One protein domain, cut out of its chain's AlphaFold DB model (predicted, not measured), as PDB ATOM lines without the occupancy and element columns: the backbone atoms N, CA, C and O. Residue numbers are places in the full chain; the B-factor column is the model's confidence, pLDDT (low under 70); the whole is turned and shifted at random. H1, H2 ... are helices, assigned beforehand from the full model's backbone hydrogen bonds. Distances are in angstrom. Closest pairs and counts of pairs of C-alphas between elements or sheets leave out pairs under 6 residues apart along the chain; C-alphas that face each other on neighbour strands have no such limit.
ATOM      1  N   ASN A  99      -2.013  30.220 -13.296       67.56
ATOM      2  CA  ASN A  99      -1.829  30.587 -14.695       67.56
ATOM      3  C   ASN A  99      -0.892  29.565 -15.366       67.56
ATOM      4  O   ASN A  99       0.005  29.035 -14.709       67.56
ATOM      5  N   GLN A 100      -1.085  29.278 -16.659       71.56
ATOM      6  CA  GLN A 100      -0.230  28.357 -17.417       71.56
ATOM      7  C   GLN A 100       1.258  28.740 -17.334       71.56
ATOM      8  O   GLN A 100       2.111  27.855 -17.301       71.56
ATOM      9  N   TRP A 101       1.553  30.041 -17.259       79.56
ATOM     10  CA  TRP A 101       2.913  30.588 -17.292       79.56
ATOM     11  C   TRP A 101       3.373  31.194 -15.961       79.56
ATOM     12  O   TRP A 101       4.353  31.930 -15.924       79.56
ATOM     13  N   GLU A 102       2.699  30.881 -14.850       82.75
ATOM     14  CA  GLU A 102       3.002  31.450 -13.527       82.75
ATOM     15  C   GLU A 102       4.468  31.257 -13.105       82.75
ATOM     16  O   GLU A 102       5.088  32.171 -12.558       82.75
ATOM     17  N   MET A 103       5.045  30.083 -13.378       85.25
ATOM     18  CA  MET A 103       6.443  29.796 -13.049       85.25
ATOM     19  C   MET A 103       7.399  30.671 -13.866       85.25
ATOM     20  O   MET A 103       8.349  31.223 -13.319       85.25
ATOM     21  N   GLN A 104       7.144  30.810 -15.164       89.06
ATOM     22  CA  GLN A 104       7.951  31.608 -16.080       89.06
ATOM     23  C   GLN A 104       7.846  33.100 -15.762       89.06
ATOM     24  O   GLN A 104       8.867  33.780 -15.703       89.06
ATOM     25  N   GLU A 105       6.640  33.585 -15.461       89.69
ATOM     26  CA  GLU A 105       6.416  34.931 -14.930       89.69
ATOM     27  C   GLU A 105       7.239  35.167 -13.655       89.69
ATOM     28  O   GLU A 105       7.962  36.154 -13.560       89.69
ATOM     29  N   SER A 106       7.196  34.231 -12.702       90.44
ATOM     30  CA  SER A 106       7.938  34.334 -11.435       90.44
ATOM     31  C   SER A 106       9.457  34.393 -11.643       90.44
ATOM     32  O   SER A 106      10.147  35.127 -10.936       90.44
ATOM     33  N   ILE A 107       9.982  33.648 -12.623       91.75
ATOM     34  CA  ILE A 107      11.405  33.680 -12.993       91.75
ATOM     35  C   ILE A 107      11.801  35.071 -13.498       91.75
ATOM     36  O   ILE A 107      12.817  35.598 -13.049       91.75
ATOM     37  N   LEU A 108      11.008  35.682 -14.388       93.44
ATOM     38  CA  LEU A 108      11.306  37.023 -14.903       93.44
ATOM     39  C   LEU A 108      11.223  38.092 -13.811       93.44
ATOM     40  O   LEU A 108      12.078  38.971 -13.767       93.44
ATOM     41  N   ILE A 109      10.254  37.993 -12.893       94.19
ATOM     42  CA  ILE A 109      10.187  38.890 -11.730       94.19
ATOM     43  C   ILE A 109      11.433  38.737 -10.856       94.19
ATOM     44  O   ILE A 109      12.050  39.734 -10.497       94.19
ATOM     45  N   GLY A 110      11.845  37.506 -10.540       92.38
ATOM     46  CA  GLY A 110      13.063  37.272  -9.765       92.38
ATOM     47  C   GLY A 110      14.333  37.770 -10.464       92.38
ATOM     48  O   GLY A 110      15.225  38.301  -9.806       92.38
ATOM     49  N   TYR A 111      14.402  37.648 -11.794       92.31
ATOM     50  CA  TYR A 111      15.486  38.208 -12.604       92.31
ATOM     51  C   TYR A 111      15.518  39.743 -12.516       92.31
ATOM     52  O   TYR A 111      16.580  40.304 -12.238       92.31
ATOM     53  N   ALA A 112      14.361  40.401 -12.669       93.00
ATOM     54  CA  ALA A 112      14.202  41.856 -12.611       93.00
ATOM     55  C   ALA A 112      14.522  42.446 -11.229       93.00
ATOM     56  O   ALA A 112      15.212  43.454 -11.131       93.00
ATOM     57  N   LEU A 113      14.061  41.801 -10.150       91.44
ATOM     58  CA  LEU A 113      14.222  42.291  -8.775       91.44
ATOM     59  C   LEU A 113      15.688  42.396  -8.326       91.44
ATOM     60  O   LEU A 113      15.970  43.076  -7.341       91.44
ATOM     61  N   ARG A 114      16.624  41.700  -8.986       88.50
ATOM     62  CA  ARG A 114      18.011  41.610  -8.514       88.50
ATOM     63  C   ARG A 114      18.848  42.843  -8.831       88.50
ATOM     64  O   ARG A 114      19.662  43.243  -8.000       88.50
ATOM     65  N   SER A 115      18.733  43.378 -10.041       89.06
ATOM     66  CA  SER A 115      19.601  44.456 -10.505       89.06
ATOM     67  C   SER A 115      18.889  45.353 -11.500       89.06
ATOM     68  O   SER A 115      18.011  44.920 -12.248       89.06
ATOM     69  N   TRP A 116      19.322  46.607 -11.527       90.38
ATOM     70  CA  TRP A 116      18.861  47.595 -12.490       90.38
ATOM     71  C   TRP A 116      19.112  47.141 -13.930       90.38
ATOM     72  O   TRP A 116      18.215  47.210 -14.762       90.38
ATOM     73  N   ASN A 117      20.290  46.576 -14.209       90.19
ATOM     74  CA  ASN A 117      20.641  46.102 -15.551       90.19
ATOM     75  C   ASN A 117      19.721  44.969 -16.029       90.19
ATOM     76  O   ASN A 117      19.334  44.943 -17.194       90.19
ATOM     77  N   ASN A 118      19.336  44.049 -15.140       91.31
ATOM     78  CA  ASN A 118      18.403  42.977 -15.489       91.31
ATOM     79  C   ASN A 118      17.010  43.529 -15.806       91.31
ATOM     80  O   ASN A 118      16.381  43.094 -16.767       91.31
ATOM     81  N   LEU A 119      16.528  44.484 -15.004       92.88
ATOM     82  CA  LEU A 119      15.263  45.171 -15.251       92.88
ATOM     83  C   LEU A 119      15.292  45.923 -16.591       92.88
ATOM     84  O   LEU A 119      14.385  45.741 -17.397       92.88
ATOM     85  N   GLN A 120      16.354  46.685 -16.862       92.31
ATOM     86  CA  GLN A 120      16.537  47.408 -18.123       92.31
ATOM     87  C   GLN A 120      16.546  46.470 -19.331       92.31
ATOM     88  O   GLN A 120      15.827  46.720 -20.290       92.31
ATOM     89  N   ALA A 121      17.256  45.340 -19.264       90.38
ATOM     90  CA  ALA A 121      17.248  44.352 -20.344       90.38
ATOM     91  C   ALA A 121      15.827  43.842 -20.655       90.38
ATOM     92  O   ALA A 121      15.447  43.690 -21.814       90.38
ATOM     93  N   LEU A 122      15.000  43.606 -19.629       93.00
ATOM     94  CA  LEU A 122      13.610  43.193 -19.835       93.00
ATOM     95  C   LEU A 122      12.741  44.316 -20.425       93.00
ATOM     96  O   LEU A 122      11.942  44.037 -21.317       93.00
ATOM     97  N   LEU A 123      12.906  45.560 -19.968       90.38
ATOM     98  CA  LEU A 123      12.182  46.719 -20.505       90.38
ATOM     99  C   LEU A 123      12.542  46.972 -21.979       90.38
ATOM    100  O   LEU A 123      11.647  47.104 -22.809       90.38
ATOM    101  N   GLU A 124      13.830  46.923 -22.327       88.38
ATOM    102  CA  GLU A 124      14.332  47.040 -23.707       88.38
ATOM    103  C   GLU A 124      13.856  45.891 -24.605       88.38
ATOM    104  O   GLU A 124      13.629  46.062 -25.805       88.38
ATOM    105  N   SER A 125      13.633  44.712 -24.017       86.31
ATOM    106  CA  SER A 125      12.997  43.573 -24.691       86.31
ATOM    107  C   SER A 125      11.495  43.786 -24.954       86.31
ATOM    108  O   SER A 125      10.856  42.913 -25.537       86.31
ATOM    109  N   GLY A 126      10.910  44.911 -24.522       84.00
ATOM    110  CA  GLY A 126       9.492  45.246 -24.678       84.00
ATOM    111  C   GLY A 126       8.585  44.687 -23.576       84.00
ATOM    112  O   GLY A 126       7.359  44.716 -23.705       84.00
ATOM    113  N   LEU A 127       9.154  44.152 -22.489       87.56
ATOM    114  CA  LEU A 127       8.368  43.581 -21.401       87.56
ATOM    115  C   LEU A 127       7.762  44.697 -20.540       87.56
ATOM    116  O   LEU A 127       8.468  45.407 -19.839       87.56
ATOM    117  N   THR A 128       6.438  44.798 -20.550       85.44
ATOM    118  CA  THR A 128       5.642  45.705 -19.699       85.44
ATOM    119  C   THR A 128       4.868  44.948 -18.620       85.44
ATOM    120  O   THR A 128       4.642  43.735 -18.738       85.44
ATOM    121  N   CYS A 129       4.353  45.647 -17.601       81.75
ATOM    122  CA  CYS A 129       3.544  45.021 -16.548       81.75
ATOM    123  C   CYS A 129       2.302  44.270 -17.069       81.75
ATOM    124  O   CYS A 129       1.843  43.317 -16.434       81.75
ATOM    125  N   ARG A 130       1.779  44.639 -18.248       77.19
ATOM    126  CA  ARG A 130       0.615  43.996 -18.888       77.19
ATOM    127  C   ARG A 130       0.862  42.546 -19.304       77.19
ATOM    128  O   ARG A 130      -0.102  41.809 -19.507       77.19
ATOM    129  N   HIS A 131       2.116  42.116 -19.399       82.06
ATOM    130  CA  HIS A 131       2.456  40.742 -19.759       82.06
ATOM    131  C   HIS A 131       2.184  39.744 -18.629       82.06
ATOM    132  O   HIS A 131       1.886  38.575 -18.899       82.06
ATOM    133  N   PHE A 132       2.248  40.203 -17.377       81.62
ATOM    134  CA  PHE A 132       2.103  39.372 -16.187       81.62
ATOM    135  C   PHE A 132       0.630  39.213 -15.798       81.62
ATOM    136  O   PHE A 132      -0.092  40.192 -15.598       81.62
ATOM    137  N   ARG A 133       0.165  37.968 -15.672       78.94
ATOM    138  CA  ARG A 133      -1.244  37.639 -15.391       78.94
ATOM    139  C   ARG A 133      -1.400  36.565 -14.312       78.94
ATOM    140  O   ARG A 133      -2.523  36.145 -14.032       78.94
ATOM    141  N   ALA A 134      -0.312  36.110 -13.694       77.62
ATOM    142  CA  ALA A 134      -0.354  35.125 -12.623       77.62
ATOM    143  C   ALA A 134      -1.087  35.646 -11.381       77.62
ATOM    144  O   ALA A 134      -0.743  36.693 -10.834       77.62
ATOM    145  N   MET A 135      -2.072  34.879 -10.907       76.94
ATOM    146  CA  MET A 135      -2.828  35.169  -9.690       76.94
ATOM    147  C   MET A 135      -2.182  34.463  -8.499       76.94
ATOM    148  O   MET A 135      -2.333  33.261  -8.318       76.94
ATOM    149  N   ILE A 136      -1.473  35.220  -7.665       76.31
ATOM    150  CA  ILE A 136      -0.713  34.687  -6.534       76.31
ATOM    151  C   ILE A 136      -1.592  34.672  -5.276       76.31
ATOM    152  O   ILE A 136      -2.158  35.712  -4.915       76.31
ATOM    153  N   PRO A 137      -1.738  33.521  -4.590       72.12
ATOM    154  CA  PRO A 137      -2.457  33.446  -3.327       72.12
ATOM    155  C   PRO A 137      -1.659  34.150  -2.229       72.12
ATOM    156  O   PRO A 137      -0.496  33.837  -1.989       72.12
ATOM    157  N   VAL A 138      -2.307  35.084  -1.539       70.12
ATOM    158  CA  VAL A 138      -1.695  35.876  -0.465       70.12
ATOM    159  C   VAL A 138      -2.379  35.672   0.880       70.12
ATOM    160  O   VAL A 138      -2.216  36.504   1.747       70.12
ATOM    161  N   SER A 139      -3.127  34.584   1.085       63.16
ATOM    162  CA  SER A 139      -3.758  34.286   2.379       63.16
ATOM    163  C   SER A 139      -3.440  32.870   2.863       63.16
ATOM    164  O   SER A 139      -3.643  31.898   2.133       63.16
ATOM    165  N   GLU A 140      -3.012  32.748   4.125       49.06
ATOM    166  CA  GLU A 140      -2.911  31.472   4.856       49.06
ATOM    167  C   GLU A 140      -4.293  30.948   5.283       49.06
ATOM    168  O   GLU A 140      -4.496  29.747   5.467       49.06
ATOM    169  N   LYS A 141      -5.278  31.846   5.394       45.50
ATOM    170  CA  LYS A 141      -6.673  31.542   5.715       45.50
ATOM    171  C   LYS A 141      -7.469  31.563   4.413       45.50
ATOM    172  O   LYS A 141      -7.950  32.611   4.022       45.50
ATOM    173  N   SER A 142      -7.563  30.432   3.722       42.53
ATOM    174  CA  SER A 142      -8.692  29.884   2.919       42.53
ATOM    175  C   SER A 142      -9.906  30.713   2.426       42.53
ATOM    176  O   SER A 142     -10.604  30.244   1.527       42.53
ATOM    177  N   SER A 143     -10.194  31.925   2.901       46.38
ATOM    178  CA  SER A 143     -10.647  32.974   1.990       46.38
ATOM    179  C   SER A 143      -9.502  33.229   1.012       46.38
ATOM    180  O   SER A 143      -8.537  33.915   1.347       46.38
ATOM    181  N   VAL A 144      -9.549  32.584  -0.154       51.25
ATOM    182  CA  VAL A 144      -8.510  32.693  -1.182       51.25
ATOM    183  C   VAL A 144      -8.474  34.133  -1.699       51.25
ATOM    184  O   VAL A 144      -9.151  34.484  -2.662       51.25
ATOM    185  N   SER A 145      -7.708  34.983  -1.018       61.56
ATOM    186  CA  SER A 145      -7.289  36.284  -1.514       61.56
ATOM    187  C   SER A 145      -6.161  36.017  -2.496       61.56
ATOM    188  O   SER A 145      -5.042  35.709  -2.091       61.56
ATOM    189  N   VAL A 146      -6.473  36.055  -3.786       66.19
ATOM    190  CA  VAL A 146      -5.472  36.022  -4.854       66.19
ATOM    191  C   VAL A 146      -5.345  37.403  -5.465       66.19
ATOM    192  O   VAL A 146      -6.349  38.089  -5.672       66.19
ATOM    193  N   ILE A 147      -4.116  37.798  -5.769       73.31
ATOM    194  CA  ILE A 147      -3.810  39.077  -6.406       73.31
ATOM    195  C   ILE A 147      -2.805  38.860  -7.542       73.31
ATOM    196  O   ILE A 147      -1.978  37.952  -7.445       73.31
ATOM    197  N   PRO A 148      -2.820  39.679  -8.605       77.69
ATOM    198  CA  PRO A 148      -1.842  39.607  -9.682       77.69
ATOM    199  C   PRO A 148      -0.500  40.213  -9.239       77.69
ATOM    200  O   PRO A 148      -0.074  41.250  -9.743       77.69
ATOM    201  N   LEU A 149       0.142  39.608  -8.234       85.81
ATOM    202  CA  LEU A 149       1.295  40.185  -7.534       85.81
ATOM    203  C   LEU A 149       2.466  40.471  -8.480       85.81
ATOM    204  O   LEU A 149       3.074  41.527  -8.365       85.81
ATOM    205  N   ASN A 150       2.725  39.585  -9.447       88.44
ATOM    206  CA  ASN A 150       3.792  39.766 -10.438       88.44
ATOM    207  C   ASN A 150       3.574  41.014 -11.295       88.44
ATOM    208  O   ASN A 150       4.491  41.814 -11.445       88.44
ATOM    209  N   ARG A 151       2.345  41.233 -11.778       86.62
ATOM    210  CA  ARG A 151       1.986  42.450 -12.518       86.62
ATOM    211  C   ARG A 151       2.202  43.695 -11.681       86.62
ATOM    212  O   ARG A 151       2.814  44.637 -12.160       86.62
ATOM    213  N   LEU A 152       1.693  43.700 -10.453       86.12
ATOM    214  CA  LEU A 152       1.768  44.881  -9.593       86.12
ATOM    215  C   LEU A 152       3.213  45.199  -9.184       86.12
ATOM    216  O   LEU A 152       3.589  46.364  -9.105       86.12
ATOM    217  N   ALA A 153       4.021  44.167  -8.935       90.25
ATOM    218  CA  ALA A 153       5.446  44.315  -8.664       90.25
ATOM    219  C   ALA A 153       6.189  44.858  -9.890       90.25
ATOM    220  O   ALA A 153       6.982  45.785  -9.755       90.25
ATOM    221  N   PHE A 154       5.907  44.326 -11.084       91.81
ATOM    222  CA  PHE A 154       6.535  44.811 -12.311       91.81
ATOM    223  C   PHE A 154       6.089  46.225 -12.671       91.81
ATOM    224  O   PHE A 154       6.919  47.017 -13.071       91.81
ATOM    225  N   GLU A 155       4.823  46.582 -12.458       88.06
ATOM    226  CA  GLU A 155       4.336  47.949 -12.673       88.06
ATOM    227  C   GLU A 155       5.066  48.961 -11.782       88.06
ATOM    228  O   GLU A 155       5.395  50.058 -12.227       88.06
ATOM    229  N   TYR A 156       5.351  48.592 -10.529       90.56
ATOM    230  CA  TYR A 156       6.192  49.415  -9.666       90.56
ATOM    231  C   TYR A 156       7.608  49.553 -10.247       90.56
ATOM    232  O   TYR A 156       8.114  50.667 -10.355       90.56
ATOM    233  N   MET A 157       8.233  48.440 -10.645       92.25
ATOM    234  CA  MET A 157       9.584  48.439 -11.226       92.25
ATOM    235  C   MET A 157       9.667  49.174 -12.572       92.25
ATOM    236  O   MET A 157      10.694  49.748 -12.892       92.25
ATOM    237  N   GLU A 158       8.589  49.188 -13.347       89.06
ATOM    238  CA  GLU A 158       8.490  49.888 -14.628       89.06
ATOM    239  C   GLU A 158       8.413  51.413 -14.445       89.06
ATOM    240  O   GLU A 158       8.833  52.156 -15.326       89.06
ATOM    241  N   LYS A 159       7.885  51.894 -13.308       86.62
ATOM    242  CA  LYS A 159       7.580  53.320 -13.088       86.62
ATOM    243  C   LYS A 159       8.497  54.035 -12.098       86.62
ATOM    244  O   LYS A 159       8.611  55.254 -12.188       86.62
ATOM    245  N   VAL A 160       9.064  53.326 -11.118       88.75
ATOM    246  CA  VAL A 160       9.693  53.965  -9.947       88.75
ATOM    247  C   VAL A 160      11.221  53.910  -9.964       88.75
ATOM    248  O   VAL A 160      11.825  54.980  -9.917       88.75
ATOM    249  N   PRO A 161      11.881  52.736 -10.025       88.44
ATOM    250  CA  PRO A 161      13.338  52.691 -10.063       88.44
ATOM    251  C   PRO A 161      13.889  53.400 -11.305       88.44
ATOM    252  O   PRO A 161      13.431  53.149 -12.418       88.44
ATOM    253  N   LYS A 162      14.892  54.259 -11.110       87.94
ATOM    254  CA  LYS A 162      15.659  54.918 -12.182       87.94
ATOM    255  C   LYS A 162      17.147  54.556 -12.138       87.94
ATOM    256  O   LYS A 162      17.909  54.953 -13.014       87.94
ATOM    257  N   SER A 163      17.570  53.835 -11.102       87.94
ATOM    258  CA  SER A 163      18.969  53.553 -10.805       87.94
ATOM    259  C   SER A 163      19.136  52.283  -9.962       87.94
ATOM    260  O   SER A 163      18.180  51.739  -9.405       87.94
ATOM    261  N   GLN A 164      20.378  51.815  -9.813       89.31
ATOM    262  CA  GLN A 164      20.697  50.668  -8.956       89.31
ATOM    263  C   GLN A 164      20.474  50.950  -7.460       89.31
ATOM    264  O   GLN A 164      20.194  50.011  -6.711       89.31
ATOM    265  N   SER A 165      20.568  52.207  -7.010       86.56
ATOM    266  CA  SER A 165      20.257  52.578  -5.623       86.56
ATOM    267  C   SER A 165      18.771  52.433  -5.308       86.56
ATOM    268  O   SER A 165      18.436  51.976  -4.220       86.56
ATOM    269  N   ASP A 166      17.885  52.705  -6.271       85.44
ATOM    270  CA  ASP A 166      16.432  52.554  -6.086       85.44
ATOM    271  C   ASP A 166      15.998  51.085  -5.966       85.44
ATOM    272  O   ASP A 166      14.925  50.771  -5.447       85.44
ATOM    273  N   MET A 167      16.851  50.169  -6.437       86.62
ATOM    274  CA  MET A 167      16.649  48.725  -6.317       86.62
ATOM    275  C   MET A 167      17.008  48.194  -4.916       86.62
ATOM    276  O   MET A 167      16.707  47.039  -4.600       86.62
ATOM    277  N   LEU A 168      17.631  49.004  -4.049       85.38
ATOM    278  CA  LEU A 168      17.865  48.630  -2.654       85.38
ATOM    279  C   LEU A 168      16.527  48.549  -1.907       85.38
ATOM    280  O   LEU A 168      15.677  49.429  -2.015       85.38
ATOM    281  N   SER A 169      16.325  47.463  -1.158       86.75
ATOM    282  CA  SER A 169      15.066  47.188  -0.446       86.75
ATOM    283  C   SER A 169      13.817  47.197  -1.345       86.75
ATOM    284  O   SER A 169      12.706  47.452  -0.879       86.75
ATOM    285  N   ILE A 170      13.969  46.871  -2.636       88.81
ATOM    286  CA  ILE A 170      12.887  46.933  -3.629       88.81
ATOM    287  C   ILE A 170      11.628  46.158  -3.207       88.81
ATOM    288  O   ILE A 170      10.511  46.640  -3.397       88.81
ATOM    289  N   SER A 171      11.778  44.994  -2.562       88.94
ATOM    290  CA  SER A 171      10.637  44.203  -2.083       88.94
ATOM    291  C   SER A 171       9.845  44.926  -0.986       88.94
ATOM    292  O   SER A 171       8.615  44.851  -0.961       88.94
ATOM    293  N   GLU A 172      10.514  45.676  -0.108       89.44
ATOM    294  CA  GLU A 172       9.874  46.484   0.935       89.44
ATOM    295  C   GLU A 172       9.130  47.673   0.335       89.44
ATOM    296  O   GLU A 172       7.974  47.912   0.698       89.44
ATOM    297  N   ASN A 173       9.743  48.346  -0.638       89.06
ATOM    298  CA  ASN A 173       9.166  49.502  -1.321       89.06
ATOM    299  C   ASN A 173       7.913  49.130  -2.132       89.06
ATOM    300  O   ASN A 173       6.877  49.801  -2.037       89.06
ATOM    301  N   ILE A 174       7.953  47.996  -2.845       89.88
ATOM    302  CA  ILE A 174       6.784  47.434  -3.540       89.88
ATOM    303  C   ILE A 174       5.657  47.164  -2.536       89.88
ATOM    304  O   ILE A 174       4.519  47.596  -2.733       89.88
ATOM    305  N   ILE A 175       5.951  46.480  -1.426       90.12
ATOM    306  CA  ILE A 175       4.937  46.124  -0.424       90.12
ATOM    307  C   ILE A 175       4.371  47.358   0.276       90.12
ATOM    308  O   ILE A 175       3.171  47.404   0.551       90.12
ATOM    309  N   HIS A 176       5.195  48.365   0.553       87.50
ATOM    310  CA  HIS A 176       4.745  49.631   1.116       87.50
ATOM    311  C   HIS A 176       3.748  50.331   0.179       87.50
ATOM    312  O   HIS A 176       2.642  50.670   0.605       87.50
ATOM    313  N   THR A 177       4.071  50.430  -1.110       86.00
ATOM    314  CA  THR A 177       3.185  51.017  -2.129       86.00
ATOM    315  C   THR A 177       1.885  50.225  -2.275       86.00
ATOM    316  O   THR A 177       0.785  50.786  -2.280       86.00
ATOM    317  N   LEU A 178       1.970  48.890  -2.290       83.06
ATOM    318  CA  LEU A 178       0.799  48.014  -2.314       83.06
ATOM    319  C   LEU A 178      -0.096  48.203  -1.086       83.06
ATOM    320  O   LEU A 178      -1.320  48.261  -1.235       83.06
ATOM    321  N   LYS A 179       0.492  48.326   0.112       83.69
ATOM    322  CA  LYS A 179      -0.232  48.618   1.359       83.69
ATOM    323  C   LYS A 179      -0.966  49.944   1.275       83.69
ATOM    324  O   LYS A 179      -2.126  50.006   1.674       83.69
ATOM    325  N   GLN A 180      -0.325  50.984   0.743       80.00
ATOM    326  CA  GLN A 180      -0.945  52.295   0.577       80.00
ATOM    327  C   GLN A 180      -2.133  52.253  -0.395       80.00
ATOM    328  O   GLN A 180      -3.216  52.736  -0.057       80.00
ATOM    329  N   ASN A 181      -1.971  51.588  -1.540       72.00
ATOM    330  CA  ASN A 181      -2.992  51.505  -2.589       72.00
ATOM    331  C   ASN A 181      -4.157  50.552  -2.247       72.00
ATOM    332  O   ASN A 181      -5.265  50.663  -2.792       72.00
ATOM    333  N   ASN A 182      -3.942  49.630  -1.303       66.31
ATOM    334  CA  ASN A 182      -4.913  48.606  -0.909       66.31
ATOM    335  C   ASN A 182      -5.295  48.643   0.575       66.31
ATOM    336  O   ASN A 182      -5.763  47.633   1.115       66.31
ATOM    337  N   LYS A 183      -5.185  49.817   1.216       64.44
ATOM    338  CA  LYS A 183      -5.717  50.053   2.567       64.44
ATOM    339  C   LYS A 183      -7.164  49.542   2.648       64.44
ATOM    340  O   LYS A 183      -8.001  49.882   1.811       64.44
ATOM    341  N   ASN A 184      -7.440  48.700   3.645       61.88
ATOM    342  CA  ASN A 184      -8.739  48.066   3.933       61.88
ATOM    343  C   ASN A 184      -9.200  46.950   2.970       61.88
ATOM    344  O   ASN A 184     -10.300  46.420   3.145       61.88
ATOM    345  N   LYS A 185      -8.397  46.567   1.966       61.12
ATOM    346  CA  LYS A 185      -8.747  45.487   1.020       61.12
ATOM    347  C   LYS A 185      -8.051  44.166   1.340       61.12
ATOM    348  O   LYS A 185      -8.668  43.114   1.186       61.12
ATOM    349  N   LEU A 186      -6.809  44.247   1.809       68.94
ATOM    350  CA  LEU A 186      -5.992  43.125   2.265       68.94
ATOM    351  C   LEU A 186      -5.616  43.331   3.736       68.94
ATOM    352  O   LEU A 186      -5.491  44.467   4.203       68.94
ATOM    353  N   SER A 187      -5.465  42.233   4.469       72.81
ATOM    354  CA  SER A 187      -5.029  42.236   5.863       72.81
ATOM    355  C   SER A 187      -3.513  42.423   5.979       72.81
ATOM    356  O   SER A 187      -2.764  42.236   5.020       72.81
ATOM    357  N   ALA A 188      -3.035  42.777   7.175       77.81
ATOM    358  CA  ALA A 188      -1.600  42.885   7.435       77.81
ATOM    359  C   ALA A 188      -0.858  41.558   7.194       77.81
ATOM    360  O   ALA A 188       0.275  41.579   6.713       77.81
ATOM    361  N   ASP A 189      -1.499  40.425   7.490       76.25
ATOM    362  CA  ASP A 189      -0.931  39.098   7.250       76.25
ATOM    363  C   ASP A 189      -0.854  38.779   5.753       76.25
ATOM    364  O   ASP A 189       0.157  38.238   5.308       76.25
ATOM    365  N   ASP A 190      -1.829  39.227   4.952       77.75
ATOM    366  CA  ASP A 190      -1.772  39.040   3.497       77.75
ATOM    367  C   ASP A 190      -0.551  39.747   2.886       77.75
ATOM    368  O   ASP A 190       0.159  39.200   2.040       77.75
ATOM    369  N   PHE A 191      -0.235  40.954   3.370       82.75
ATOM    370  CA  PHE A 191       0.966  41.668   2.938       82.75
ATOM    371  C   PHE A 191       2.268  41.015   3.413       82.75
ATOM    372  O   PHE A 191       3.281  41.146   2.728       82.75
ATOM    373  N   LYS A 192       2.277  40.307   4.553       85.00
ATOM    374  CA  LYS A 192       3.452  39.520   4.971       85.00
ATOM    375  C   LYS A 192       3.694  38.356   4.014       85.00
ATOM    376  O   LYS A 192       4.840  38.096   3.662       85.00
ATOM    377  N   ILE A 193       2.630  37.692   3.565       82.00
ATOM    378  CA  ILE A 193       2.715  36.584   2.604       82.00
ATOM    379  C   ILE A 193       3.192  37.101   1.244       82.00
ATOM    380  O   ILE A 193       4.124  36.536   0.674       82.00
ATOM    381  N   ALA A 194       2.626  38.213   0.764       85.69
ATOM    382  CA  ALA A 194       3.084  38.869  -0.459       85.69
ATOM    383  C   ALA A 194       4.569  39.269  -0.373       85.69
ATOM    384  O   ALA A 194       5.328  39.014  -1.306       85.69
ATOM    385  N   LYS A 195       5.007  39.826   0.768       89.88
ATOM    386  CA  LYS A 195       6.419  40.158   1.000       89.88
ATOM    387  C   LYS A 195       7.297  38.912   0.950       89.88
ATOM    388  O   LYS A 195       8.274  38.897   0.219       89.88
ATOM    389  N   LYS A 196       6.915  37.848   1.662       88.69
ATOM    390  CA  LYS A 196       7.650  36.576   1.671       88.69
ATOM    391  C   LYS A 196       7.787  35.987   0.266       88.69
ATOM    392  O   LYS A 196       8.839  35.456  -0.067       88.69
ATOM    393  N   TYR A 197       6.747  36.088  -0.561       89.19
ATOM    394  CA  TYR A 197       6.810  35.673  -1.960       89.19
ATOM    395  C   TYR A 197       7.867  36.470  -2.741       89.19
ATOM    396  O   TYR A 197       8.736  35.862  -3.360       89.19
ATOM    397  N   LEU A 198       7.843  37.806  -2.664       91.25
ATOM    398  CA  LEU A 198       8.822  38.658  -3.352       91.25
ATOM    399  C   LEU A 198      10.250  38.448  -2.830       91.25
ATOM    400  O   LEU A 198      11.174  38.335  -3.630       91.25
ATOM    401  N   ASP A 199      10.426  38.328  -1.513       89.81
ATOM    402  CA  ASP A 199      11.723  38.046  -0.892       89.81
ATOM    403  C   ASP A 199      12.268  36.692  -1.371       89.81
ATOM    404  O   ASP A 199      13.439  36.588  -1.726       89.81
ATOM    405  N   ASN A 200      11.425  35.659  -1.473       89.31
ATOM    406  CA  ASN A 200      11.838  34.366  -2.019       89.31
ATOM    407  C   ASN A 200      12.277  34.473  -3.486       89.31
ATOM    408  O   ASN A 200      13.252  33.827  -3.868       89.31
ATOM    409  N   LEU A 201      11.588  35.268  -4.311       90.44
ATOM    410  CA  LEU A 201      12.008  35.503  -5.697       90.44
ATOM    411  C   LEU A 201      13.336  36.260  -5.768       90.44
ATOM    412  O   LEU A 201      14.196  35.886  -6.560       90.44
ATOM    413  N   PHE A 202      13.522  37.271  -4.916       85.94
ATOM    414  CA  PHE A 202      14.757  38.051  -4.823       85.94
ATOM    415  C   PHE A 202      15.955  37.209  -4.356       85.94
ATOM    416  O   PHE A 202      17.065  37.359  -4.869       85.94
ATOM    417  N   LEU A 203      15.733  36.313  -3.391       83.56
ATOM    418  CA  LEU A 203      16.745  35.401  -2.850       83.56
ATOM    419  C   LEU A 203      16.997  34.182  -3.747       83.56
ATOM    420  O   LEU A 203      17.980  33.469  -3.553       83.56
ATOM    421  N   SER A 204      16.126  33.920  -4.722       83.44
ATOM    422  CA  SER A 204      16.318  32.829  -5.671       83.44
ATOM    423  C   SER A 204      17.478  33.127  -6.626       83.44
ATOM    424  O   SER A 204      17.737  34.265  -7.021       83.44
ATOM    425  N   ASN A 205      18.145  32.072  -7.099       76.88
ATOM    426  CA  ASN A 205      19.267  32.178  -8.042       76.88
ATOM    427  C   ASN A 205      18.836  32.501  -9.488       76.88
ATOM    428  O   ASN A 205      19.509  32.120 -10.442       76.88
ATOM    429  N   TYR A 206      17.716  33.208  -9.683       80.94
ATOM    430  CA  TYR A 206      17.232  33.582 -11.016       80.94
ATOM    431  C   TYR A 206      18.101  34.643 -11.695       80.94
ATOM    432  O   TYR A 206      18.090  34.753 -12.912       80.94
ATOM    433  N   HIS A 207      18.900  35.383 -10.935       69.25
ATOM    434  CA  HIS A 207      19.797  36.408 -11.462       69.25
ATOM    435  C   HIS A 207      20.986  35.864 -12.263       69.25
ATOM    436  O   HIS A 207      21.522  36.576 -13.103       69.25
ATOM    437  N   ALA A 208      21.392  34.619 -12.006       76.56
ATOM    438  CA  ALA A 208      22.502  33.955 -12.687       76.56
ATOM    439  C   ALA A 208      22.026  33.090 -13.870       76.56
ATOM    440  O   ALA A 208      22.723  32.172 -14.300       76.56
ATOM    441  N   LEU A 209      20.803  33.317 -14.360       82.75
ATOM    442  CA  LEU A 209      20.282  32.561 -15.493       82.75
ATOM    443  C   LEU A 209      20.959  33.001 -16.796       82.75
ATOM    444  O   LEU A 209      21.136  34.199 -17.012       82.75
ATOM    445  N   PRO A 210      21.294  32.050 -17.687       83.75
ATOM    446  CA  PRO A 210      21.882  32.383 -18.976       83.75
ATOM    447  C   PRO A 210      20.877  33.164 -19.843       83.75
ATOM    448  O   PRO A 210      19.679  32.847 -19.795       83.75
ATOM    449  N   PRO A 211      21.337  34.124 -20.672       84.50
ATOM    450  CA  PRO A 211      20.484  34.905 -21.573       84.50
ATOM    451  C   PRO A 211      19.553  34.044 -22.431       84.50
ATOM    452  O   PRO A 211      18.366  34.336 -22.519       84.50
ATOM    453  N   GLU A 212      20.041  32.913 -22.945       85.56
ATOM    454  CA  GLU A 212      19.259  31.948 -23.734       85.56
ATOM    455  C   GLU A 212      18.007  31.449 -23.000       85.56
ATOM    456  O   GLU A 212      16.957  31.209 -23.599       85.56
ATOM    457  N   LYS A 213      18.084  31.287 -21.674       88.12
ATOM    458  CA  LYS A 213      16.944  30.838 -20.871       88.12
ATOM    459  C   LYS A 213      15.922  31.956 -20.679       88.12
ATOM    460  O   LYS A 213      14.727  31.662 -20.677       88.12
ATOM    461  N   ILE A 214      16.372  33.203 -20.545       90.44
ATOM    462  CA  ILE A 214      15.491  34.377 -20.506       90.44
ATOM    463  C   ILE A 214      14.834  34.579 -21.871       90.44
ATOM    464  O   ILE A 214      13.614  34.701 -21.936       90.44
ATOM    465  N   GLU A 215      15.599  34.490 -22.956       88.75
ATOM    466  CA  GLU A 215      15.094  34.556 -24.326       88.75
ATOM    467  C   GLU A 215      14.045  33.476 -24.595       88.75
ATOM    468  O   GLU A 215      12.967  33.769 -25.101       88.75
ATOM    469  N   ASN A 216      14.297  32.231 -24.190       86.94
ATOM    470  CA  ASN A 216      13.338  31.141 -24.363       86.94
ATOM    471  C   ASN A 216      12.030  31.400 -23.596       86.94
ATOM    472  O   ASN A 216      10.950  31.096 -24.102       86.94
ATOM    473  N   ILE A 217      12.108  31.975 -22.389       89.31
ATOM    474  CA  ILE A 217      10.922  32.369 -21.618       89.31
ATOM    475  C   ILE A 217      10.187  33.516 -22.314       89.31
ATOM    476  O   ILE A 217       8.985  33.401 -22.545       89.31
ATOM    477  N   LEU A 218      10.888  34.589 -22.679       86.25
ATOM    478  CA  LEU A 218      10.313  35.746 -23.366       86.25
ATOM    479  C   LEU A 218       9.629  35.324 -24.668       86.25
ATOM    480  O   LEU A 218       8.454  35.627 -24.864       86.25
ATOM    481  N   LYS A 219      10.297  34.507 -25.485       80.88
ATOM    482  CA  LYS A 219       9.773  33.981 -26.746       80.88
ATOM    483  C   LYS A 219       8.556  33.077 -26.542       80.88
ATOM    484  O   LYS A 219       7.558  33.230 -27.241       80.88
ATOM    485  N   LYS A 220       8.594  32.144 -25.582       79.50
ATOM    486  CA  LYS A 220       7.482  31.201 -25.344       79.50
ATOM    487  C   LYS A 220       6.272  31.846 -24.674       79.50
ATOM    488  O   LYS A 220       5.142  31.524 -25.031       79.50
ATOM    489  N   CYS A 221       6.496  32.704 -23.682       78.06
ATOM    490  CA  CYS A 221       5.433  33.233 -22.827       78.06
ATOM    491  C   CYS A 221       4.844  34.548 -23.345       78.06
ATOM    492  O   CYS A 221       3.658  34.808 -23.116       78.06
ATOM    493  N   PHE A 222       5.662  35.365 -24.016       78.12
ATOM    494  CA  PHE A 222       5.314  36.734 -24.410       78.12
ATOM    495  C   PHE A 222       5.652  37.062 -25.868       78.12
ATOM    496  O   PHE A 222       5.253  38.121 -26.326       78.12
ATOM    497  N   GLN A 223       6.330  36.162 -26.592       70.00
ATOM    498  CA  GLN A 223       6.805  36.377 -27.968       70.00
ATOM    499  C   GLN A 223       7.717  37.602 -28.109       70.00
ATOM    500  O   GLN A 223       7.765  38.241 -29.153       70.00
TER     501      GLN A 223
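What this domain is: This is residues 99 to 223 of the 628 residues of an uncharacterized protein of Lachnospiraceae bacterium (UniProt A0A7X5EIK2). Helix H1 forms the core of a cluster of crossed helices: the helical hairpin of H4 and H5 packs across it through H5, while H3 packs on residues 105 to 109 of H1. H2 turns off at a corner after H1, short H6 packs on H1, and H7 lies on the far side of H1 from H5; a long loop, residues 125 to 148, joins H2 to H3. The printed part has 125 residues with seven named helices, H1 to H7 in order, and no named strand. It is all helix and compact, with a radius of gyration of the C-alphas of 14.0 A and spans of 40 by 33 by 24 A.

Where its parts are: H1 is residues 102 to 114, 18.8 A long, beginning at C-alpha 102 (3.002, 31.450, -13.527). H2 is residues 116 to 124, 12.1 A. H3 is residues 149 to 159, 15.6 A. H4 is residues 170 to 181, 16.6 A. H5, the longest helix by residues, is residues 188 to 203, 22.3 A, beginning at C-alpha 188 (-1.600, 42.885, 7.435). H6 is residues 205 to 208, 5.9 A. H7 is residues 211 to 222, 15.5 A, ending at C-alpha 222 (5.314, 36.734, -24.410).

How they stand to each other: H1 is the hub, touching five other helices. H1 and H5 touch, about perpendicular at 75 degrees, through residues 198 to 202 of H5; the closest C-alphas, of Gly 110 and Leu 201, are 4.6 A apart. H1 touches H3 with residues 105 to 109, at a tilt of 36 degrees, only just steep, the same way; the closest C-alphas, of Ile 109 and Asn 150, are 6.6 A apart. H1 and H2 touch only at the corner, closest at the C-alphas of Ala 112 and Leu 119, 4.4 A. H1 and H6 touch, closest at the C-alphas of Tyr 111 and His 207, 4.8 A. H1 and H7 only just touch, with 3 pairs of C-alphas within 8 A, closest at Gln 104 and Ile 217, 6.3 A. H4 and H5 form a helical hairpin at a shallow tilt of 27 degrees, opposite ways; the closest C-alphas, of Ser 171 and Leu 198, are 6.0 A apart. H3 and H4 only just touch, with 3 pairs of C-alphas within 8 A, closest at Ala 153 and Ile 174, 6.1 A. H7 is apart from H2, H3, H4, H5 and H6. In H2, H3, H4, H5 and H7 every O i to N i+4 pair is within hydrogen-bond range, in H1 8 of 9, and H6 is too short for such a pair.

The domain as a whole: The C-alphas farthest apart, of Asn 184 and Glu 212, are 42.5 A apart. The printed part has no cut. The link from H2 to H3 is long, with 24 residues; in it residues 136 to 137 pair with residues 146 to 147, antiparallel. Mean pLDDT of the printed part is 82.2; it is under 70 at residue 99, residues 139 to 146, residues 182 to 186 and residue 207.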